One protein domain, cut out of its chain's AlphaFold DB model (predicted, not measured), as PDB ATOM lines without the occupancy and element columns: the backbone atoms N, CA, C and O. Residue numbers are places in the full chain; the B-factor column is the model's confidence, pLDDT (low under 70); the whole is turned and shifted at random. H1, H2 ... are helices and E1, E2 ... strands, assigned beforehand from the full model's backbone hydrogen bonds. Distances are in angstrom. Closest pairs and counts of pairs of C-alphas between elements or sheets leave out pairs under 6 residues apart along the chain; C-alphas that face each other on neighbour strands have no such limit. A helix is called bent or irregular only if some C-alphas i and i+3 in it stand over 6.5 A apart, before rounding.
ATOM      1  N   PHE A   3     138.054 178.292 170.435       88.44
ATOM      2  CA  PHE A   3     138.672 177.017 170.107       88.44
ATOM      3  C   PHE A   3     137.599 176.059 169.605       88.44
ATOM      4  O   PHE A   3     136.791 175.576 170.388       88.44
ATOM      5  N   TYR A   4     137.601 175.770 168.305       90.88
ATOM      6  CA  TYR A   4     136.740 174.745 167.716       90.88
ATOM      7  C   TYR A   4     137.535 173.449 167.516       90.88
ATOM      8  O   TYR A   4     138.291 173.310 166.549       90.88
ATOM      9  N   THR A   5     137.431 172.514 168.462       88.44
ATOM     10  CA  THR A   5     138.390 171.404 168.591       88.44
ATOM     11  C   THR A   5     137.736 170.048 168.864       88.44
ATOM     12  O   THR A   5     136.647 169.961 169.417       88.44
ATOM     13  N   ALA A   6     138.403 168.966 168.452       86.88
ATOM     14  CA  ALA A   6     138.027 167.592 168.813       86.88
ATOM     15  C   ALA A   6     138.673 167.128 170.135       86.88
ATOM     16  O   ALA A   6     138.381 166.037 170.611       86.88
ATOM     17  N   VAL A   7     139.564 167.940 170.716       88.94
ATOM     18  CA  VAL A   7     140.287 167.648 171.965       88.94
ATOM     19  C   VAL A   7     140.054 168.761 172.997       88.94
ATOM     20  O   VAL A   7     140.992 169.451 173.394       88.94
ATOM     21  N   PRO A   8     138.798 168.984 173.428       85.25
ATOM     22  CA  PRO A   8     138.435 170.103 174.306       85.25
ATOM     23  C   PRO A   8     139.148 170.055 175.658       85.25
ATOM     24  O   PRO A   8     139.482 171.093 176.211       85.25
ATOM     25  N   HIS A   9     139.455 168.857 176.162       87.31
ATOM     26  CA  HIS A   9     140.129 168.650 177.446       87.31
ATOM     27  C   HIS A   9     141.510 169.322 177.561       87.31
ATOM     28  O   HIS A   9     141.975 169.508 178.677       87.31
ATOM     29  N   LEU A  10     142.154 169.689 176.444       87.50
ATOM     30  CA  LEU A  10     143.452 170.381 176.441       87.50
ATOM     31  C   LEU A  10     143.355 171.902 176.615       87.50
ATOM     32  O   LEU A  10     144.383 172.548 176.781       87.50
ATOM     33  N   VAL A  11     142.158 172.472 176.468       86.44
ATOM     34  CA  VAL A  11     141.937 173.930 176.481       86.44
ATOM     35  C   VAL A  11     140.757 174.341 177.358       86.44
ATOM     36  O   VAL A  11     140.433 175.521 177.450       86.44
ATOM     37  N   ARG A  12     140.078 173.374 177.980       84.25
ATOM     38  CA  ARG A  12     138.893 173.595 178.817       84.25
ATOM     39  C   ARG A  12     139.242 174.243 180.159       84.25
ATOM     40  O   ARG A  12     138.376 174.838 180.777       84.25
ATOM     41  N   ASP A  13     140.503 174.179 180.570       87.19
ATOM     42  CA  ASP A  13     141.077 174.939 181.685       87.19
ATOM     43  C   ASP A  13     141.218 176.442 181.383       87.19
ATOM     44  O   ASP A  13     141.202 177.259 182.301       87.19
ATOM     45  N   LEU A  14     141.331 176.810 180.103       82.81
ATOM     46  CA  LEU A  14     141.377 178.205 179.649       82.81
ATOM     47  C   LEU A  14     139.982 178.825 179.505       82.81
ATOM     48  O   LEU A  14     139.860 180.044 179.369       82.81
ATOM     49  N   GLU A  15     138.941 177.993 179.465       81.81
ATOM     50  CA  GLU A  15     137.557 178.437 179.403       81.81
ATOM     51  C   GLU A  15     137.078 178.850 180.791       81.81
ATOM     52  O   GLU A  15     137.083 178.068 181.738       81.81
ATOM     53  N   ASP A  16     136.622 180.091 180.893       77.19
ATOM     54  CA  ASP A  16     136.019 180.621 182.103       77.19
ATOM     55  C   ASP A  16     134.547 180.914 181.806       77.19
ATOM     56  O   ASP A  16     134.218 181.750 180.961       77.19
ATOM     57  N   GLN A  17     133.654 180.199 182.495       66.75
ATOM     58  CA  GLN A  17     132.208 180.323 182.298       66.75
ATOM     59  C   GLN A  17     131.687 181.723 182.649       66.75
ATOM     60  O   GLN A  17     130.661 182.140 182.114       66.75
ATOM     61  N   GLU A  18     132.399 182.469 183.499       67.19
ATOM     62  CA  GLU A  18     132.047 183.839 183.872       67.19
ATOM     63  C   GLU A  18     132.653 184.883 182.919       67.19
ATOM     64  O   GLU A  18     132.205 186.032 182.893       67.19
ATOM     65  N   LYS A  19     133.654 184.510 182.105       74.62
ATOM     66  CA  LYS A  19     134.385 185.434 181.222       74.62
ATOM     67  C   LYS A  19     134.336 184.964 179.763       74.62
ATOM     68  O   LYS A  19     135.186 184.186 179.331       74.62
ATOM     69  N   PRO A  20     133.450 185.535 178.926       76.94
ATOM     70  CA  PRO A  20     133.221 185.076 177.549       76.94
ATOM     71  C   PRO A  20     134.375 185.358 176.562       76.94
ATOM     72  O   PRO A  20     134.200 185.243 175.354       76.94
ATOM     73  N   LEU A  21     135.561 185.751 177.036       81.25
ATOM     74  CA  LEU A  21     136.732 186.071 176.214       81.25
ATOM     75  C   LEU A  21     137.327 184.839 175.521       81.25
ATOM     76  O   LEU A  21     137.838 184.958 174.402       81.25
ATOM     77  N   ILE A  22     137.254 183.675 176.164       86.69
ATOM     78  CA  ILE A  22     137.670 182.380 175.622       86.69
ATOM     79  C   ILE A  22     136.447 181.466 175.644       86.69
ATOM     80  O   ILE A  22     135.742 181.392 176.646       86.69
ATOM     81  N   GLN A  23     136.162 180.821 174.516       86.50
ATOM     82  CA  GLN A  23     135.069 179.858 174.379       86.50
ATOM     83  C   GLN A  23     135.618 178.598 173.715       86.50
ATOM     84  O   GLN A  23     136.347 178.693 172.719       86.50
ATOM     85  N   VAL A  24     135.277 177.433 174.251       88.56
ATOM     86  CA  VAL A  24     135.684 176.134 173.717       88.56
ATOM     87  C   VAL A  24     134.440 175.433 173.195       88.56
ATOM     88  O   VAL A  24     133.524 175.124 173.943       88.56
ATOM     89  N   VAL A  25     134.416 175.179 171.891       88.94
ATOM     90  CA  VAL A  25     133.319 174.483 171.213       88.94
ATOM     91  C   VAL A  25     133.846 173.155 170.687       88.94
ATOM     92  O   VAL A  25     134.848 173.107 169.959       88.94
ATOM     93  N   GLU A  26     133.191 172.060 171.054       90.31
ATOM     94  CA  GLU A  26     133.558 170.734 170.576       90.31
ATOM     95  C   GLU A  26     133.127 170.553 169.116       90.31
ATOM     96  O   GLU A  26     132.056 170.984 168.693       90.31
ATOM     97  N   LYS A  27     133.936 169.854 168.311       88.31
ATOM     98  CA  LYS A  27     133.569 169.552 166.911       88.31
ATOM     99  C   LYS A  27     132.284 168.730 166.775       88.31
ATOM    100  O   LYS A  27     131.656 168.757 165.721       88.31
ATOM    101  N   THR A  28     131.909 168.010 167.825       88.69
ATOM    102  CA  THR A  28     130.668 167.235 167.940       88.69
ATOM    103  C   THR A  28     129.426 168.118 168.089       88.69
ATOM    104  O   THR A  28     128.346 167.694 167.690       88.69
ATOM    105  N   GLU A  29     129.567 169.344 168.599       84.94
ATOM    106  CA  GLU A  29     128.464 170.297 168.825       84.94
ATOM    107  C   GLU A  29     128.060 171.050 167.545       84.94
ATOM    108  O   GLU A  29     126.980 171.635 167.456       84.94
ATOM    109  N   GLY A  30     128.906 170.992 166.512       87.88
ATOM    110  CA  GLY A  30     128.624 171.534 165.189       87.88
ATOM    111  C   GLY A  30     128.737 173.060 165.079       87.88
ATOM    112  O   GLY A  30     129.057 173.786 166.018       87.88
ATOM    113  N   LEU A  31     128.489 173.566 163.865       89.31
ATOM    114  CA  LEU A  31     128.715 174.975 163.516       89.31
ATOM    115  C   LEU A  31     127.733 175.948 164.183       89.31
ATOM    116  O   LEU A  31     128.088 177.104 164.402       89.31
ATOM    117  N   SER A  32     126.523 175.502 164.532       90.31
ATOM    118  CA  SER A  32     125.534 176.349 165.213       90.31
ATOM    119  C   SER A  32     126.057 176.853 166.560       90.31
ATOM    120  O   SER A  32     125.920 178.036 166.865       90.31
ATOM    121  N   GLN A  33     126.745 175.990 167.313       88.25
ATOM    122  CA  GLN A  33     127.318 176.348 168.610       88.25
ATOM    123  C   GLN A  33     128.501 177.316 168.468       88.25
ATOM    124  O   GLN A  33     128.672 178.229 169.276       88.25
ATOM    125  N   VAL A  34     129.277 177.188 167.385       89.81
ATOM    126  CA  VAL A  34     130.345 178.140 167.044       89.81
ATOM    127  C   VAL A  34     129.769 179.528 166.767       89.81
ATOM    128  O   VAL A  34     130.303 180.518 167.263       89.81
ATOM    129  N   LEU A  35     128.675 179.623 166.006       90.75
ATOM    130  CA  LEU A  35     128.018 180.902 165.723       90.75
ATOM    131  C   LEU A  35     127.473 181.560 166.996       90.75
ATOM    132  O   LEU A  35     127.613 182.773 167.156       90.75
ATOM    133  N   GLU A  36     126.916 180.779 167.923       89.69
ATOM    134  CA  GLU A  36     126.479 181.287 169.226       89.69
ATOM    135  C   GLU A  36     127.664 181.825 170.047       89.69
ATOM    136  O   GLU A  36     127.596 182.934 170.580       89.69
ATOM    137  N   ALA A  37     128.783 181.094 170.090       87.44
ATOM    138  CA  ALA A  37     130.008 181.535 170.759       87.44
ATOM    139  C   ALA A  37     130.588 182.820 170.135       87.44
ATOM    140  O   ALA A  37     131.019 183.725 170.856       87.44
ATOM    141  N   ILE A  38     130.546 182.950 168.801       88.12
ATOM    142  CA  ILE A  38     130.897 184.195 168.096       88.12
ATOM    143  C   ILE A  38     129.971 185.328 168.541       88.12
ATOM    144  O   ILE A  38     130.458 186.407 168.879       88.12
ATOM    145  N   GLY A  39     128.658 185.087 168.581       87.25
ATOM    146  CA  GLY A  39     127.669 186.060 169.043       87.25
ATOM    147  C   GLY A  39     127.950 186.549 170.465       87.25
ATOM    148  O   GLY A  39     127.992 187.758 170.696       87.25
ATOM    149  N   LYS A  40     128.243 185.627 171.394       86.88
ATOM    150  CA  LYS A  40     128.617 185.942 172.784       86.88
ATOM    151  C   LYS A  40     129.861 186.825 172.861       86.88
ATOM    152  O   LYS A  40     129.840 187.842 173.548       86.88
ATOM    153  N   ILE A  41     130.920 186.495 172.118       86.44
ATOM    154  CA  ILE A  41     132.153 187.298 172.088       86.44
ATOM    155  C   ILE A  41     131.906 188.680 171.481       86.44
ATOM    156  O   ILE A  41     132.400 189.676 172.009       86.44
ATOM    157  N   LEU A  42     131.148 188.779 170.386       85.25
ATOM    158  CA  LEU A  42     130.842 190.069 169.765       85.25
ATOM    159  C   LEU A  42     130.007 190.963 170.690       85.25
ATOM    160  O   LEU A  42     130.264 192.166 170.743       85.25
ATOM    161  N   ALA A  43     129.087 190.382 171.464       85.25
ATOM    162  CA  ALA A  43     128.277 191.104 172.442       85.25
ATOM    163  C   ALA A  43     129.107 191.753 173.567       85.25
ATOM    164  O   ALA A  43     128.661 192.731 174.156       85.25
ATOM    165  N   THR A  44     130.329 191.274 173.832       83.62
ATOM    166  CA  THR A  44     131.228 191.904 174.821       83.62
ATOM    167  C   THR A  44     131.761 193.271 174.388       83.62
ATOM    168  O   THR A  44     132.307 194.000 175.209       83.62
ATOM    169  N   GLY A  45     131.711 193.600 173.092       82.62
ATOM    170  CA  GLY A  45     132.327 194.810 172.539       82.62
ATOM    171  C   GLY A  45     133.862 194.778 172.446       82.62
ATOM    172  O   GLY A  45     134.426 195.503 171.628       82.62
TER     173      GLY A  45
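AT A GLANCE: This is residues 3 to 45 of the 301 residues of an uncharacterized protein of Chloroflexi bacterium (UniProt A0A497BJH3). Two very short parallel strands, E1 and E2, lie side by side in the middle, with one helix, H1, packed along one side of them, mostly on E2. H1 folds back beside E2, and a wide loop, residues 6 to 22, bows out on the other side of the strands from H1. The printed part has 43 residues, with two named strands and one named helix in the order E1, E2, H1; the sheet has the order E1, E2 and is parallel. The class is mixed, helices and strands, with under half of the residues in named elements. The whole is compact, with a radius of gyration of the C-alphas of 10.1 A, and flat, with spans of 28 by 22 by 11 A.

IN THESE COORDINATES: Strand E2 is residues 23 to 26, 10.0 A from first to last C-alpha. Its neighbour E1 is residues 3 to 5, 5.8 A long, and begins at C-alpha 3 at (138.672, 177.017, 170.107). Helix H1 is residues 30 to 43, 20.9 A long, from C-alpha 30 at (128.624, 171.534, 165.189) to C-alpha 43 at (128.277, 191.104, 172.442). H1 is neither bent nor irregular, but only just: C-alphas 30 and 33 are 6.0 A apart.

HOW THE PARTS SIT: E1 and E2 are parallel neighbours, with 14 degrees between their directions. The C-alphas of Phe 3 and Val 24 face each other at 4.8 A. Across the pair, N 25 and O 3 are within hydrogen-bond range at 2.8 A, as are N 5 and O 25 at 3.0 A. The closest C-alphas of E2 and H1 are those of Val 25 and Val 34, 6.3 A apart, and their centres are 9.5 A apart. The closest C-alphas of E1 and H1 are those of Tyr 4 and Val 34, at 7.3 A, with the centres 11.8 A apart. In H1, 9 of 10 O i to N i+4 pairs are within hydrogen-bond range.

THE WHOLE: The two C-alphas farthest apart in the domain are those of Val 7 and Gly 45, at 28.3 A. The link from E1 to E2 is long, 17 residues with no named element; their C-alphas lie 6 to 13 A from the mean of the C-alphas. The link from E2 to H1 is tight, with 3 residues. The printed part has no cut between residues 3 and 45. The mean pLDDT of the printed part is 85.4, and confidence in the model is low, under 70, at residues 17 to 18.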